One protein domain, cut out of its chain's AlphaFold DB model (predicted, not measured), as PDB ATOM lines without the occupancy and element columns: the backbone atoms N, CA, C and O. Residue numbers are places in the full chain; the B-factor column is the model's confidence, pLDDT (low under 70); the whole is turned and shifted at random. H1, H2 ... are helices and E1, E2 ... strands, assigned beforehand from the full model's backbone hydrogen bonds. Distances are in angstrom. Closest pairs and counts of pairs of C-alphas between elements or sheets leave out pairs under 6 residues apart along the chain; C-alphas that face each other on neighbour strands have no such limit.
ATOM      1  N   ALA A  11     -20.101 -19.300 -31.975       95.94
ATOM      2  CA  ALA A  11     -19.831 -18.957 -30.586       95.94
ATOM      3  C   ALA A  11     -20.987 -19.376 -29.666       95.94
ATOM      4  O   ALA A  11     -22.157 -19.236 -30.025       95.94
ATOM      5  N   SER A  12     -20.662 -19.834 -28.455       94.88
ATOM      6  CA  SER A  12     -21.641 -19.987 -27.373       94.88
ATOM      7  C   SER A  12     -22.248 -18.637 -26.975       94.88
ATOM      8  O   SER A  12     -21.670 -17.580 -27.231       94.88
ATOM      9  N   ALA A  13     -23.389 -18.663 -26.282       94.50
ATOM     10  CA  ALA A  13     -24.080 -17.448 -25.834       94.50
ATOM     11  C   ALA A  13     -23.203 -16.531 -24.955       94.50
ATOM     12  O   ALA A  13     -23.299 -15.310 -25.036       94.50
ATOM     13  N   ASP A  14     -22.312 -17.106 -24.143       92.50
ATOM     14  CA  ASP A  14     -21.352 -16.357 -23.322       92.50
ATOM     15  C   ASP A  14     -20.061 -15.974 -24.078       92.50
ATOM     16  O   ASP A  14     -19.192 -15.281 -23.540       92.50
ATOM     17  N   GLY A  15     -19.924 -16.420 -25.329       93.94
ATOM     18  CA  GLY A  15     -18.784 -16.185 -26.207       93.94
ATOM     19  C   GLY A  15     -17.486 -16.863 -25.772       93.94
ATOM     20  O   GLY A  15     -16.436 -16.528 -26.320       93.94
ATOM     21  N   ARG A  16     -17.520 -17.764 -24.781       95.06
ATOM     22  CA  ARG A  16     -16.324 -18.437 -24.242       95.06
ATOM     23  C   ARG A  16     -16.019 -19.771 -24.892       95.06
ATOM     24  O   ARG A  16     -14.971 -20.340 -24.597       95.06
ATOM     25  N   THR A  17     -16.903 -20.253 -25.753       95.50
ATOM     26  CA  THR A  17     -16.714 -21.473 -26.529       95.50
ATOM     27  C   THR A  17     -16.909 -21.166 -28.004       95.50
ATOM     28  O   THR A  17     -17.846 -20.459 -28.368       95.50
ATOM     29  N   LEU A  18     -16.020 -21.690 -28.839       96.69
ATOM     30  CA  LEU A  18     -16.196 -21.774 -30.282       96.69
ATOM     31  C   LEU A  18     -16.356 -23.238 -30.654       96.69
ATOM     32  O   LEU A  18     -15.553 -24.067 -30.223       96.69
ATOM     33  N   SER A  19     -17.364 -23.526 -31.466       94.50
ATOM     34  CA  SER A  19     -17.612 -24.863 -31.976       94.50
ATOM     35  C   SER A  19     -17.713 -24.844 -33.493       94.50
ATOM     36  O   SER A  19     -18.454 -24.040 -34.056       94.50
ATOM     37  N   SER A  20     -17.014 -25.766 -34.143       93.94
ATOM     38  CA  SER A  20     -17.114 -26.013 -35.581       93.94
ATOM     39  C   SER A  20     -17.511 -27.461 -35.793       93.94
ATOM     40  O   SER A  20     -17.018 -28.351 -35.107       93.94
ATOM     41  N   THR A  21     -18.431 -27.701 -36.720       91.19
ATOM     42  CA  THR A  21     -18.883 -29.055 -37.053       91.19
ATOM     43  C   THR A  21     -18.672 -29.301 -38.532       91.19
ATOM     44  O   THR A  21     -18.792 -28.382 -39.343       91.19
ATOM     45  N   THR A  22     -18.383 -30.544 -38.873       90.19
ATOM     46  CA  THR A  22     -18.343 -31.015 -40.248       90.19
ATOM     47  C   THR A  22     -18.908 -32.418 -40.348       90.19
ATOM     48  O   THR A  22     -18.948 -33.158 -39.363       90.19
ATOM     49  N   THR A  23     -19.339 -32.774 -41.548       88.56
ATOM     50  CA  THR A  23     -19.677 -34.142 -41.908       88.56
ATOM     51  C   THR A  23     -18.474 -34.756 -42.607       88.56
ATOM     52  O   THR A  23     -18.105 -34.333 -43.697       88.56
ATOM     53  N   VAL A  24     -17.866 -35.762 -41.979       84.56
ATOM     54  CA  VAL A  24     -16.668 -36.429 -42.515       84.56
ATOM     55  C   VAL A  24     -17.000 -37.618 -43.417       84.56
ATOM     56  O   VAL A  24     -16.180 -38.006 -44.242       84.56
ATOM     57  N   VAL A  25     -18.201 -38.192 -43.282       82.75
ATOM     58  CA  VAL A  25     -18.722 -39.271 -44.138       82.75
ATOM     59  C   VAL A  25     -20.226 -39.072 -44.308       82.75
ATOM     60  O   VAL A  25     -20.916 -38.869 -43.312       82.75
ATOM     61  N   THR A  26     -20.731 -39.172 -45.540       83.56
ATOM     62  CA  THR A  26     -22.172 -39.239 -45.851       83.56
ATOM     63  C   THR A  26     -22.457 -40.528 -46.609       83.56
ATOM     64  O   THR A  26     -21.675 -40.892 -47.489       83.56
ATOM     65  N   ARG A  27     -23.563 -41.203 -46.287       78.50
ATOM     66  CA  ARG A  27     -23.976 -42.449 -46.940       78.50
ATOM     67  C   ARG A  27     -25.239 -42.314 -47.792       78.50
ATOM     68  O   ARG A  27     -26.003 -41.366 -47.605       78.50
ATOM     69  N   PRO A  28     -25.477 -43.268 -48.717       79.94
ATOM     70  CA  PRO A  28     -26.671 -43.280 -49.564       79.94
ATOM     71  C   PRO A  28     -27.997 -43.386 -48.798       79.94
ATOM     72  O   PRO A  28     -29.016 -42.912 -49.291       79.94
ATOM     73  N   ASP A  29     -27.987 -43.986 -47.608       77.31
ATOM     74  CA  ASP A  29     -29.154 -44.147 -46.731       77.31
ATOM     75  C   ASP A  29     -29.483 -42.884 -45.904       77.31
ATOM     76  O   ASP A  29     -30.471 -42.853 -45.174       77.31
ATOM     77  N   GLY A  30     -28.672 -41.826 -46.028       77.38
ATOM     78  CA  GLY A  30     -28.826 -40.568 -45.295       77.38
ATOM     79  C   GLY A  30     -28.129 -40.536 -43.932       77.38
ATOM     80  O   GLY A  30     -28.113 -39.478 -43.288       77.38
ATOM     81  N   THR A  31     -27.511 -41.639 -43.501       78.19
ATOM     82  CA  THR A  31     -26.662 -41.657 -42.307       78.19
ATOM     83  C   THR A  31     -25.342 -40.936 -42.569       78.19
ATOM     84  O   THR A  31     -24.873 -40.784 -43.706       78.19
ATOM     85  N   ARG A  32     -24.735 -40.414 -41.502       83.62
ATOM     86  CA  ARG A  32     -23.499 -39.636 -41.600       83.62
ATOM     87  C   ARG A  32     -22.663 -39.694 -40.332       83.62
ATOM     88  O   ARG A  32     -23.174 -39.926 -39.241       83.62
ATOM     89  N   ILE A  33     -21.373 -39.415 -40.482       83.56
ATOM     90  CA  ILE A  33     -20.461 -39.195 -39.360       83.56
ATOM     91  C   ILE A  33     -20.171 -37.703 -39.254       83.56
ATOM     92  O   ILE A  33     -19.686 -37.086 -40.204       83.56
ATOM     93  N   GLU A  34     -20.452 -37.135 -38.087       87.50
ATOM     94  CA  GLU A  34     -20.125 -35.758 -37.741       87.50
ATOM     95  C   GLU A  34     -18.874 -35.709 -36.856       87.50
ATOM     96  O   GLU A  34     -18.681 -36.524 -35.951       87.50
ATOM     97  N   LEU A  35     -18.035 -34.709 -37.110       88.62
ATOM     98  CA  LEU A  35     -16.927 -34.321 -36.252       88.62
ATOM     99  C   LEU A  35     -17.186 -32.898 -35.767       88.62
ATOM    100  O   LEU A  35     -17.324 -31.969 -36.564       88.62
ATOM    101  N   ASN A  36     -17.265 -32.733 -34.452       91.06
ATOM    102  CA  ASN A  36     -17.371 -31.445 -33.790       91.06
ATOM    103  C   ASN A  36     -16.064 -31.128 -33.068       91.06
ATOM    104  O   ASN A  36     -15.598 -31.913 -32.249       91.06
ATOM    105  N   ILE A  37     -15.512 -29.953 -33.335       92.12
ATOM    106  CA  ILE A  37     -14.416 -29.374 -32.568       92.12
ATOM    107  C   ILE A  37     -15.009 -28.301 -31.679       92.12
ATOM    108  O   ILE A  37     -15.717 -27.422 -32.167       92.12
ATOM    109  N   SER A  38     -14.660 -28.322 -30.400       93.50
ATOM    110  CA  SER A  38     -15.017 -27.274 -29.454       93.50
ATOM    111  C   SER A  38     -13.780 -26.765 -28.725       93.50
ATOM    112  O   SER A  38     -13.061 -27.537 -28.098       93.50
ATOM    113  N   THR A  39     -13.545 -25.456 -28.770       94.31
ATOM    114  CA  THR A  39     -12.492 -24.775 -28.003       94.31
ATOM    115  C   THR A  39     -13.156 -23.848 -27.002       94.31
ATOM    116  O   THR A  39     -13.985 -23.033 -27.389       94.31
ATOM    117  N   SER A  40     -12.817 -23.958 -25.719       94.25
ATOM    118  CA  SER A  40     -13.445 -23.177 -24.646       94.25
ATOM    119  C   SER A  40     -12.435 -22.583 -23.675       94.25
ATOM    120  O   SER A  40     -11.334 -23.108 -23.532       94.25
ATOM    121  N   HIS A  41     -12.819 -21.506 -22.983       93.62
ATOM    122  CA  HIS A  41     -12.080 -20.947 -21.847       93.62
ATOM    123  C   HIS A  41     -12.900 -21.014 -20.560       93.62
ATOM    124  O   HIS A  41     -14.048 -20.567 -20.528       93.62
ATOM    125  N   TRP A  42     -12.285 -21.519 -19.491       89.62
ATOM    126  CA  TRP A  42     -12.887 -21.587 -18.160       89.62
ATOM    127  C   TRP A  42     -11.985 -20.939 -17.112       89.62
ATOM    128  O   TRP A  42     -10.772 -21.153 -17.075       89.62
ATOM    129  N   LYS A  43     -12.584 -20.153 -16.210       82.38
ATOM    130  CA  LYS A  43     -11.851 -19.522 -15.106       82.38
ATOM    131  C   LYS A  43     -11.206 -20.604 -14.233       82.38
ATOM    132  O   LYS A  43     -11.897 -21.502 -13.772       82.38
ATOM    133  N   GLY A  44      -9.896 -20.496 -14.008       83.00
ATOM    134  CA  GLY A  44      -9.122 -21.457 -13.211       83.00
ATOM    135  C   GLY A  44      -8.646 -22.692 -13.982       83.00
ATOM    136  O   GLY A  44      -7.791 -23.409 -13.476       83.00
ATOM    137  N   HIS A  45      -9.134 -22.906 -15.209       84.25
ATOM    138  CA  HIS A  45      -8.772 -24.057 -16.043       84.25
ATOM    139  C   HIS A  45      -8.142 -23.659 -17.386       84.25
ATOM    140  O   HIS A  45      -7.485 -24.481 -18.014       84.25
ATOM    141  N   GLY A  46      -8.293 -22.403 -17.816       91.06
ATOM    142  CA  GLY A  46      -7.696 -21.889 -19.045       91.06
ATOM    143  C   GLY A  46      -8.442 -22.295 -20.306       91.06
ATOM    144  O   GLY A  46      -9.644 -22.568 -20.279       91.06
ATOM    145  N   TYR A  47      -7.709 -22.280 -21.421       93.25
ATOM    146  CA  TYR A  47      -8.204 -22.709 -22.725       93.25
ATOM    147  C   TYR A  47      -8.073 -24.225 -22.871       93.25
ATOM    148  O   TYR A  47      -7.052 -24.800 -22.504       93.25
ATOM    149  N   ARG A  48      -9.092 -24.859 -23.443       92.00
ATOM    150  CA  ARG A  48      -9.118 -26.293 -23.737       92.00
ATOM    151  C   ARG A  48      -9.802 -26.546 -25.065       92.00
ATOM    152  O   ARG A  48     -10.728 -25.815 -25.418       92.00
ATOM    153  N   ALA A  49      -9.391 -27.598 -25.754       92.00
ATOM    154  CA  ALA A  49     -10.054 -28.062 -26.956       92.00
ATOM    155  C   ALA A  49     -10.451 -29.534 -26.810       92.00
ATOM    156  O   ALA A  49      -9.762 -30.321 -26.160       92.00
ATOM    157  N   SER A  50     -11.589 -29.888 -27.386       91.88
ATOM    158  CA  SER A  50     -12.089 -31.254 -27.442       91.88
ATOM    159  C   SER A  50     -12.667 -31.530 -28.818       91.88
ATOM    160  O   SER A  50     -13.249 -30.638 -29.440       91.88
ATOM    161  N   ALA A  51     -12.536 -32.774 -29.259       89.75
ATOM    162  CA  ALA A  51     -13.175 -33.275 -30.460       89.75
ATOM    163  C   ALA A  51     -14.210 -34.329 -30.076       89.75
ATOM    164  O   ALA A  51     -13.903 -35.285 -29.365       89.75
ATOM    165  N   THR A  52     -15.427 -34.171 -30.578       88.56
ATOM    166  CA  THR A  52     -16.479 -35.177 -30.475       88.56
ATOM    167  C   THR A  52     -16.735 -35.755 -31.856       88.56
ATOM    168  O   THR A  52     -17.043 -35.021 -32.795       88.56
ATOM    169  N   ARG A  53     -16.607 -37.074 -31.976       86.12
ATOM    170  CA  ARG A  53     -16.964 -37.827 -33.180       86.12
ATOM    171  C   ARG A  53     -18.249 -38.576 -32.921       86.12
ATOM    172  O   ARG A  53     -18.442 -39.128 -31.832       86.12
ATOM    173  N   GLN A  54     -19.133 -38.573 -33.906       83.69
ATOM    174  CA  GLN A  54     -20.482 -39.042 -33.678       83.69
ATOM    175  C   GLN A  54     -21.140 -39.568 -34.946       83.69
ATOM    176  O   GLN A  54     -21.132 -38.903 -35.981       83.69
ATOM    177  N   HIS A  55     -21.770 -40.734 -34.834       80.31
ATOM    178  CA  HIS A  55     -22.725 -41.209 -35.824       80.31
ATOM    179  C   HIS A  55     -24.070 -40.473 -35.707       80.31
ATOM    180  O   HIS A  55     -24.590 -40.266 -34.607       80.31
ATOM    181  N   ALA A  56     -24.645 -40.097 -36.847       76.12
ATOM    182  CA  ALA A  56     -25.966 -39.495 -36.955       76.12
ATOM    183  C   ALA A  56     -26.805 -40.242 -38.001       76.12
ATOM    184  O   ALA A  56     -26.386 -40.427 -39.142       76.12
ATOM    185  N   ASP A  57     -28.024 -40.610 -37.618       71.19
ATOM    186  CA  ASP A  57     -28.969 -41.415 -38.404       71.19
ATOM    187  C   ASP A  57     -29.775 -40.612 -39.448       71.19
ATOM    188  O   ASP A  57     -30.801 -41.065 -39.943       71.19
ATOM    189  N   GLY A  58     -29.360 -39.380 -39.757       57.03
ATOM    190  CA  GLY A  58     -30.059 -38.508 -40.708       57.03
ATOM    191  C   GLY A  58     -31.313 -37.803 -40.161       57.03
ATOM    192  O   GLY A  58     -31.659 -36.740 -40.672       57.03
ATOM    193  N   ILE A  59     -31.933 -38.281 -39.072       57.41
ATOM    194  CA  ILE A  59     -33.186 -37.731 -38.495       57.41
ATOM    195  C   ILE A  59     -32.907 -36.605 -37.470       57.41
ATOM    196  O   ILE A  59     -33.809 -36.034 -36.860       57.41
ATOM    197  N   SER A  60     -31.645 -36.178 -37.346       50.22
ATOM    198  CA  SER A  60     -31.136 -35.171 -36.389       50.22
ATOM    199  C   SER A  60     -30.937 -35.684 -34.961       50.22
ATOM    200  O   SER A  60     -30.631 -34.894 -34.063       50.22
ATOM    201  N   ARG A  61     -31.049 -36.997 -34.719       51.06
ATOM    202  CA  ARG A  61     -30.671 -37.568 -33.426       51.06
ATOM    203  C   ARG A  61     -29.156 -37.641 -33.359       51.06
ATOM    204  O   ARG A  61     -28.529 -38.611 -33.769       51.06
ATOM    205  N   ARG A  62     -28.562 -36.599 -32.777       52.50
ATOM    206  CA  ARG A  62     -27.251 -36.731 -32.151       52.50
ATOM    207  C   ARG A  62     -27.402 -37.750 -31.029       52.50
ATOM    208  O   ARG A  62     -27.823 -37.399 -29.930       52.50
ATOM    209  N   MET A  63     -27.079 -39.014 -31.304       48.88
ATOM    210  CA  MET A  63     -26.902 -40.041 -30.277       48.88
ATOM    211  C   MET A  63     -25.652 -39.709 -29.458       48.88
ATOM    212  O   MET A  63     -24.598 -40.306 -29.620       48.88
ATOM    213  N   ALA A  64     -25.723 -38.649 -28.652       46.31
ATOM    214  CA  ALA A  64     -24.708 -38.292 -27.670       46.31
ATOM    215  C   ALA A  64     -25.028 -39.054 -26.378       46.31
ATOM    216  O   ALA A  64     -25.095 -38.487 -25.295       46.31
ATOM    217  N   LEU A  65     -25.325 -40.346 -26.508       39.44
ATOM    218  CA  LEU A  65     -25.354 -41.272 -25.389       39.44
ATOM    219  C   LEU A  65     -23.978 -41.926 -25.402       39.44
ATOM    220  O   LEU A  65     -23.779 -43.011 -25.936       39.44
ATOM    221  N   THR A  66     -22.992 -41.161 -24.941       47.62
ATOM    222  CA  THR A  66     -21.598 -41.584 -24.800       47.62
ATOM    223  C   THR A  66     -21.507 -42.904 -24.043       47.62
ATOM    224  O   THR A  66     -22.062 -42.999 -22.954       47.62
ATOM    225  N   PHE A  67     -20.826 -43.878 -24.657       49.53
ATOM    226  CA  PHE A  67     -19.762 -44.776 -24.161       49.53
ATOM    227  C   PHE A  67     -19.772 -46.043 -25.040       49.53
ATOM    228  O   PHE A  67     -20.191 -47.112 -24.607       49.53
ATOM    229  N   GLY A  68     -19.371 -45.915 -26.308       58.75
ATOM    230  CA  GLY A  68     -19.374 -47.033 -27.256       58.75
ATOM    231  C   GLY A  68     -18.677 -46.686 -28.567       58.75
ATOM    232  O   GLY A  68     -18.228 -45.559 -28.759       58.75
ATOM    233  N   GLU A  69     -18.580 -47.646 -29.480       66.50
ATOM    234  CA  GLU A  69     -17.850 -47.477 -30.745       66.50
ATOM    235  C   GLU A  69     -18.450 -46.409 -31.681       66.50
ATOM    236  O   GLU A  69     -17.748 -45.946 -32.576       66.50
ATOM    237  N   ASP A  70     -19.697 -45.973 -31.459       73.12
ATOM    238  CA  ASP A  70     -20.439 -45.048 -32.337       73.12
ATOM    239  C   ASP A  70     -20.366 -43.562 -31.925       73.12
ATOM    240  O   ASP A  70     -20.770 -42.673 -32.685       73.12
ATOM    241  N   SER A  71     -19.836 -43.256 -30.733       75.94
ATOM    242  CA  SER A  71     -19.501 -41.882 -30.344       75.94
ATOM    243  C   SER A  71     -18.372 -41.831 -29.320       75.94
ATOM    244  O   SER A  71     -18.360 -42.569 -28.336       75.94
ATOM    245  N   ASP A  72     -17.442 -40.905 -29.537       79.38
ATOM    246  CA  ASP A  72     -16.269 -40.708 -28.692       79.38
ATOM    247  C   ASP A  72     -15.974 -39.210 -28.542       79.38
ATOM    248  O   ASP A  72     -16.055 -38.448 -29.510       79.38
ATOM    249  N   ASN A  73     -15.620 -38.796 -27.326       83.00
ATOM    250  CA  ASN A  73     -15.176 -37.447 -27.015       83.00
ATOM    251  C   ASN A  73     -13.743 -37.491 -26.490       83.00
ATOM    252  O   ASN A  73     -13.470 -38.078 -25.443       83.00
ATOM    253  N   ARG A  74     -12.842 -36.804 -27.188       84.25
ATOM    254  CA  ARG A  74     -11.415 -36.806 -26.878       84.25
ATOM    255  C   ARG A  74     -10.946 -35.409 -26.493       84.25
ATOM    256  O   ARG A  74     -11.257 -34.451 -27.210       84.25
ATOM    257  N   PRO A  75     -10.185 -35.257 -25.393       84.94
ATOM    258  CA  PRO A  75      -9.411 -34.045 -25.191       84.94
ATOM    259  C   PRO A  75      -8.358 -33.954 -26.295       84.94
ATOM    260  O   PRO A  75      -7.722 -34.950 -26.640       84.94
ATOM    261  N   LEU A  76      -8.192 -32.763 -26.853       85.44
ATOM    262  CA  LEU A  76      -7.156 -32.507 -27.845       85.44
ATOM    263  C   LEU A  76      -5.859 -32.099 -27.142       85.44
ATOM    264  O   LEU A  76      -5.923 -31.535 -26.040       85.44
ATOM    265  N   PRO A  77      -4.692 -32.400 -27.738       77.81
ATOM    266  CA  PRO A  77      -3.412 -32.038 -27.153       77.81
ATOM    267  C   PRO A  77      -3.317 -30.529 -26.909       77.81
ATOM    268  O   PRO A  77      -4.021 -29.715 -27.514       77.81
ATOM    269  N   ALA A  78      -2.442 -30.155 -25.976       74.88
ATOM    270  CA  ALA A  78      -2.191 -28.756 -25.681       74.88
ATOM    271  C   ALA A  78      -1.632 -28.066 -26.932       74.88
ATOM    272  O   ALA A  78      -0.568 -28.428 -27.426       74.88
ATOM    273  N   ILE A  79      -2.360 -27.066 -27.422       81.12
ATOM    274  CA  ILE A  79      -1.972 -26.295 -28.602       81.12
ATOM    275  C   ILE A  79      -0.758 -25.446 -28.231       81.12
ATOM    276  O   ILE A  79      -0.742 -24.804 -27.169       81.12
ATOM    277  N   GLU A  80       0.242 -25.397 -29.103       82.00
ATOM    278  CA  GLU A  80       1.412 -24.556 -28.889       82.00
ATOM    279  C   GLU A  80       1.008 -23.086 -28.669       82.00
ATOM    280  O   GLU A  80       0.099 -22.541 -29.302       82.00
ATOM    281  N   GLY A  81       1.645 -22.431 -27.696       83.38
ATOM    282  CA  GLY A  81       1.327 -21.045 -27.352       83.38
ATOM    283  C   GLY A  81      -0.040 -20.854 -26.683       83.38
ATOM    284  O   GLY A  81      -0.548 -19.723 -26.644       83.38
ATOM    285  N   THR A  82      -0.649 -21.922 -26.151       87.69
ATOM    286  CA  THR A  82      -1.799 -21.812 -25.246       87.69
ATOM    287  C   THR A  82      -1.394 -21.039 -23.988       87.69
ATOM    288  O   THR A  82      -0.412 -21.400 -23.338       87.69
ATOM    289  N   PRO A  83      -2.122 -19.972 -23.613       91.12
ATOM    290  CA  PRO A  83      -1.819 -19.242 -22.388       91.12
ATOM    291  C   PRO A  83      -1.965 -20.104 -21.133       91.12
ATOM    292  O   PRO A  83      -2.741 -21.059 -21.110       91.12
ATOM    293  N   ALA A  84      -1.292 -19.694 -20.054       88.62
ATOM    294  CA  ALA A  84      -1.409 -20.348 -18.754       88.62
ATOM    295  C   ALA A  84      -2.883 -20.473 -18.298       88.62
ATOM    296  O   ALA A  84      -3.693 -19.594 -18.611       88.62
ATOM    297  N   PRO A  85      -3.244 -21.487 -17.488       87.38
ATOM    298  CA  PRO A  85      -4.623 -21.685 -17.022       87.38
ATOM    299  C   PRO A  85      -5.246 -20.486 -16.289       87.38
ATOM    300  O   PRO A  85      -6.464 -20.303 -16.270       87.38
ATOM    301  N   THR A  86      -4.402 -19.641 -15.698       88.00
ATOM    302  CA  THR A  86      -4.781 -18.413 -14.988       88.00
ATOM    303  C   THR A  86      -4.958 -17.201 -15.907       88.00
ATOM    304  O   THR A  86      -5.402 -16.145 -15.449       88.00
ATOM    305  N   ALA A  87      -4.633 -17.325 -17.195       89.88
ATOM    306  CA  ALA A  87      -4.747 -16.241 -18.154       89.88
ATOM    307  C   ALA A  87      -6.200 -15.776 -18.297       89.88
ATOM    308  O   ALA A  87      -7.156 -16.562 -18.312       89.88
ATOM    309  N   ARG A  88      -6.359 -14.458 -18.439       92.62
ATOM    310  CA  ARG A  88      -7.665 -13.852 -18.687       92.62
ATOM    311  C   ARG A  88      -8.217 -14.305 -20.036       92.62
ATOM    312  O   ARG A  88      -7.483 -14.553 -20.995       92.62
ATOM    313  N   PHE A  89      -9.540 -14.372 -20.089       94.25
ATOM    314  CA  PHE A  89     -10.263 -14.668 -21.312       94.25
ATOM    315  C   PHE A  89      -9.995 -13.601 -22.385       94.25
ATOM    316  O   PHE A  89     -10.076 -12.403 -22.112       94.25
ATOM    317  N   SER A  90      -9.723 -14.051 -23.608       95.44
ATOM    318  CA  SER A  90      -9.573 -13.233 -24.806       95.44
ATOM    319  C   SER A  90     -10.222 -13.941 -25.991       95.44
ATOM    320  O   SER A  90      -9.880 -15.080 -26.315       95.44
ATOM    321  N   ARG A  91     -11.139 -13.243 -26.672       95.50
ATOM    322  CA  ARG A  91     -11.816 -13.755 -27.874       95.50
ATOM    323  C   ARG A  91     -10.839 -14.000 -29.022       95.50
ATOM    324  O   ARG A  91     -10.964 -15.002 -29.713       95.50
ATOM    325  N   THR A  92      -9.846 -13.128 -29.187       95.75
ATOM    326  CA  THR A  92      -8.817 -13.268 -30.228       95.75
ATOM    327  C   THR A  92      -7.972 -14.515 -30.007       95.75
ATOM    328  O   THR A  92      -7.712 -15.260 -30.947       95.75
ATOM    329  N   VAL A  93      -7.585 -14.782 -28.754       95.31
ATOM    330  CA  VAL A  93      -6.850 -16.006 -28.412       95.31
ATOM    331  C   VAL A  93      -7.724 -17.234 -28.643       95.31
ATOM    332  O   VAL A  93      -7.254 -18.188 -29.252       95.31
ATOM    333  N   LEU A  94      -8.991 -17.200 -28.214       95.69
ATOM    334  CA  LEU A  94      -9.932 -18.300 -28.431       95.69
ATOM    335  C   LEU A  94     -10.066 -18.639 -29.924       95.69
ATOM    336  O   LEU A  94      -9.949 -19.802 -30.291       95.69
ATOM    337  N   ALA A  95     -10.257 -17.626 -30.774       95.88
ATOM    338  CA  ALA A  95     -10.375 -17.794 -32.220       95.88
ATOM    339  C   ALA A  95      -9.100 -18.366 -32.850       95.88
ATOM    340  O   ALA A  95      -9.182 -19.323 -33.615       95.88
ATOM    341  N   ARG A  96      -7.925 -17.836 -32.480       96.00
ATOM    342  CA  ARG A  96      -6.631 -18.344 -32.956       96.00
ATOM    343  C   ARG A  96      -6.428 -19.810 -32.574       96.00
ATOM    344  O   ARG A  96      -6.075 -20.618 -33.423       96.00
ATOM    345  N   LEU A  97      -6.654 -20.152 -31.304       95.06
ATOM    346  CA  LEU A  97      -6.519 -21.528 -30.821       95.06
ATOM    347  C   LEU A  97      -7.503 -22.463 -31.534       95.06
ATOM    348  O   LEU A  97      -7.124 -23.558 -31.926       95.06
ATOM    349  N   HIS A  98      -8.740 -22.021 -31.761       95.25
ATOM    350  CA  HIS A  98      -9.728 -22.809 -32.493       95.25
ATOM    351  C   HIS A  98      -9.323 -23.060 -33.953       95.25
ATOM    352  O   HIS A  98      -9.464 -24.175 -34.443       95.25
ATOM    353  N   GLN A  99      -8.782 -22.047 -34.637       94.62
ATOM    354  CA  GLN A  99      -8.266 -22.192 -36.002       94.62
ATOM    355  C   GLN A  99      -7.072 -23.143 -36.073       94.62
ATOM    356  O   GLN A  99      -7.021 -23.962 -36.986       94.62
ATOM    357  N   GLN A 100      -6.150 -23.070 -35.107       94.31
ATOM    358  CA  GLN A 100      -5.018 -23.994 -35.040       94.31
ATOM    359  C   GLN A 100      -5.497 -25.436 -34.871       94.31
ATOM    360  O   GLN A 100      -5.084 -26.306 -35.621       94.31
ATOM    361  N   VAL A 101      -6.449 -25.673 -33.965       92.94
ATOM    362  CA  VAL A 101      -7.026 -27.009 -33.761       92.94
ATOM    363  C   VAL A 101      -7.684 -27.553 -35.026       92.94
ATOM    364  O   VAL A 101      -7.526 -28.728 -35.339       92.94
ATOM    365  N   ILE A 102      -8.432 -26.714 -35.748       92.69
ATOM    366  CA  ILE A 102      -9.007 -27.103 -37.039       92.69
ATOM    367  C   ILE A 102      -7.891 -27.493 -38.010       92.69
ATOM    368  O   ILE A 102      -7.993 -28.535 -38.647       92.69
ATOM    369  N   ALA A 103      -6.828 -26.691 -38.106       91.62
ATOM    370  CA  ALA A 103      -5.708 -26.972 -38.997       91.62
ATOM    371  C   ALA A 103      -5.005 -28.292 -38.644       91.62
ATOM    372  O   ALA A 103      -4.758 -29.092 -39.545       91.62
ATOM    373  N   ASP A 104      -4.759 -28.545 -37.357       89.81
ATOM    374  CA  ASP A 104      -4.122 -29.770 -36.865       89.81
ATOM    375  C   ASP A 104      -4.990 -31.000 -37.182       89.81
ATOM    376  O   ASP A 104      -4.523 -31.959 -37.792       89.81
ATOM    377  N   ILE A 105      -6.292 -30.942 -36.882       88.88
ATOM    378  CA  ILE A 105      -7.229 -32.042 -37.162       88.88
ATOM    379  C   ILE A 105      -7.390 -32.285 -38.665       88.88
ATOM    380  O   ILE A 105      -7.474 -33.433 -39.101       88.88
ATOM    381  N   THR A 106      -7.442 -31.224 -39.473       89.31
ATOM    382  CA  THR A 106      -7.497 -31.350 -40.934       89.31
ATOM    383  C   THR A 106      -6.197 -31.949 -41.480       89.31
ATOM    384  O   THR A 106      -6.252 -32.749 -42.416       89.31
ATOM    385  N   HIS A 107      -5.041 -31.614 -40.899       88.88
ATOM    386  CA  HIS A 107      -3.752 -32.210 -41.259       88.88
ATOM    387  C   HIS A 107      -3.698 -33.705 -40.907       88.88
ATOM    388  O   HIS A 107      -3.314 -34.524 -41.740       88.88
ATOM    389  N   GLU A 108      -4.182 -34.073 -39.722       86.06
ATOM    390  CA  GLU A 108      -4.267 -35.448 -39.212       86.06
ATOM    391  C   GLU A 108      -5.538 -36.187 -39.674       86.06
ATOM    392  O   GLU A 108      -5.970 -37.166 -39.059       86.06
ATOM    393  N   GLY A 109      -6.177 -35.738 -40.759       83.25
ATOM    394  CA  GLY A 109      -7.535 -36.157 -41.111       83.25
ATOM    395  C   GLY A 109      -7.739 -37.671 -41.251       83.25
ATOM    396  O   GLY A 109      -8.833 -38.173 -40.992       83.25
ATOM    397  N   GLU A 110      -6.700 -38.433 -41.606       83.50
ATOM    398  CA  GLU A 110      -6.762 -39.898 -41.701       83.50
ATOM    399  C   GLU A 110      -6.875 -40.588 -40.331       83.50
ATOM    400  O   GLU A 110      -7.595 -41.580 -40.218       83.50
ATOM    401  N   GLU A 111      -6.259 -40.045 -39.278       83.19
ATOM    402  CA  GLU A 111      -6.446 -40.537 -37.907       83.19
ATOM    403  C   GLU A 111      -7.885 -40.284 -37.440       83.19
ATOM    404  O   GLU A 111      -8.579 -41.187 -36.952       83.19
ATOM    405  N   TRP A 112      -8.365 -39.056 -37.647       81.00
ATOM    406  CA  TRP A 112      -9.672 -38.612 -37.164       81.00
ATOM    407  C   TRP A 112     -10.835 -39.298 -37.885       81.00
ATOM    408  O   TRP A 112     -11.855 -39.596 -37.256       81.00
ATOM    409  N   THR A 113     -10.664 -39.614 -39.171       80.00
ATOM    410  CA  THR A 113     -11.655 -40.339 -39.982       80.00
ATOM    411  C   THR A 113     -11.466 -41.853 -39.966       80.00
ATOM    412  O   THR A 113     -12.426 -42.582 -40.207       80.00
ATOM    413  N   GLY A 114     -10.279 -42.359 -39.617       79.25
ATOM    414  CA  GLY A 114      -9.995 -43.793 -39.552       79.25
ATOM    415  C   GLY A 114     -10.898 -44.540 -38.571       79.25
ATOM    416  O   GLY A 114     -11.349 -45.644 -38.873       79.25
ATOM    417  N   TRP A 115     -11.249 -43.906 -37.448       79.00
ATOM    418  CA  TRP A 115     -12.220 -44.432 -36.481       79.00
ATOM    419  C   TRP A 115     -13.577 -44.771 -37.110       79.00
ATOM    420  O   TRP A 115     -14.143 -45.812 -36.788       79.00
ATOM    421  N   ALA A 116     -14.052 -43.964 -38.065       75.50
ATOM    422  CA  ALA A 116     -15.351 -44.167 -38.703       75.50
ATOM    423  C   ALA A 116     -15.453 -45.506 -39.455       75.50
ATOM    424  O   ALA A 116     -16.550 -46.023 -39.626       75.50
ATOM    425  N   LYS A 117     -14.325 -46.104 -39.873       75.31
ATOM    426  CA  LYS A 117     -14.291 -47.427 -40.531       75.31
ATOM    427  C   LYS A 117     -14.664 -48.580 -39.591       75.31
ATOM    428  O   LYS A 117     -14.966 -49.681 -40.058       75.31
ATOM    429  N   ASN A 118     -14.570 -48.345 -38.284       72.81
ATOM    430  CA  ASN A 118     -14.802 -49.347 -37.253       72.81
ATOM    431  C   ASN A 118     -16.167 -49.205 -36.579       72.81
ATOM    432  O   ASN A 118     -16.569 -50.140 -35.899       72.81
ATOM    433  N   CYS A 119     -16.880 -48.091 -36.764       72.38
ATOM    434  CA  CYS A 119     -18.222 -47.948 -36.206       72.38
ATOM    435  C   CYS A 119     -19.144 -49.006 -36.831       72.38
ATOM    436  O   CYS A 119     -19.191 -49.156 -38.053       72.38
ATOM    437  N   THR A 120     -19.873 -49.757 -36.007       63.94
ATOM    438  CA  THR A 120     -20.741 -50.847 -36.485       63.94
ATOM    439  C   THR A 120     -21.963 -50.280 -37.199       63.94
ATOM    440  O   THR A 120     -22.274 -50.717 -38.302       63.94
ATOM    441  N   ALA A 121     -22.531 -49.186 -36.674       60.34
ATOM    442  CA  ALA A 121     -23.506 -48.374 -37.404       60.34
ATOM    443  C   ALA A 121     -22.924 -47.778 -38.698       60.34
ATOM    444  O   ALA A 121     -23.669 -47.205 -39.491       60.34
ATOM    445  N   ALA A 122     -21.598 -47.885 -38.910       52.72
ATOM    446  CA  ALA A 122     -20.939 -47.454 -40.126       52.72
ATOM    447  C   ALA A 122     -20.769 -48.477 -41.256       52.72
ATOM    448  O   ALA A 122     -20.302 -48.100 -42.335       52.72
ATOM    449  N   ARG A 123     -21.126 -49.742 -41.016       54.25
ATOM    450  CA  ARG A 123     -20.851 -50.857 -41.934       54.25
ATOM    451  C   ARG A 123     -22.040 -51.320 -42.769       54.25
ATOM    452  O   ARG A 123     -21.820 -52.125 -43.670       54.25
TER     453      ARG A 123
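What this domain is: This is residues 11 to 123 of the 124 residues of an uncharacterized protein of Frigoribacterium sp. JB110 (UniProt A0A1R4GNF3). A long, twisted sheet of four antiparallel strands makes a slab whose length is the long way of the domain, and two helices, H1 and then H2, cover one face of it one after the other, with no named helix on the opposite face. The printed part has 113 residues, with four named strands followed by two named helices along the chain, E1 E2 E3 E4 H1 H2. The sheet's order is E1 - E2 - E3 - E4, a meander, each strand the antiparallel neighbour of the one before, and with the helices on one face it makes two layers of the mixed class. The whole is compact, with a radius of gyration of the C-alphas of 15.2 A, yet elongated, spanning 46 by 28 by 22 A.

Where its parts are: Find C-alpha 17 at (-16.714, -21.473, -26.529); from there E1, residues 17 to 26, runs 26.8 A. Next come E2, residues 32 to 42, 31.4 A long, and E3, residues 46 to 56, 31.1 A long. Find C-alpha 71 at (-19.501, -41.882, -30.344), where the short E4, residues 71 to 75, begins. H1, residues 91 to 107, runs 24.2 A, and H2, residues 109 to 117, ends at C-alpha 117 at (-14.291, -47.427, -40.531).

How they stand to each other: Look first at the hairpin E1 and E2, where N 20 and O 37 are 2.9 A apart, within hydrogen-bond range. In the hairpin E2 and E3, N 36 and O 52 are 2.8 A apart, and in the hairpin E3 and E4, N 53 and O 72 are 2.9 A apart. The edge strands E1 and E4 are apart. H1 is on the sheet at a height of 8.9 A, over E2 and only just over E3, with 3 of its C-alphas there; its closest C-alphas to E2 are those of His 98 and Thr 39, 5.6 A apart. On the local plane its line and that of E2 stand at 32 degrees, only just slantwise to the strands. H2 is on the same face, also at a height of 8.9 A, over E2 and slantwise to it at 49 degrees on the local plane; the closest C-alphas are those of Ala 116 and Ile 33, 7.2 A apart. H1 and H2 are close but not clearly touching, with the closest C-alphas, those of Ile 105 and Trp 112, 7.0 A apart, at a steep tilt of 64 degrees, the same way. In H1 every O i to N i+4 pair is within hydrogen-bond range; in H2 2 of 5 are, beside 4 of 6 O i to N i+3 pairs.

The domain as a whole: The two C-alphas farthest apart, those of Pro 28 and Thr 86, are 47.9 A apart. The printed part has no cut; the links E3 to E4 and E4 to H1 are long. The model's pLDDT is under 70 at residues 58 to 69 and 120 to 123.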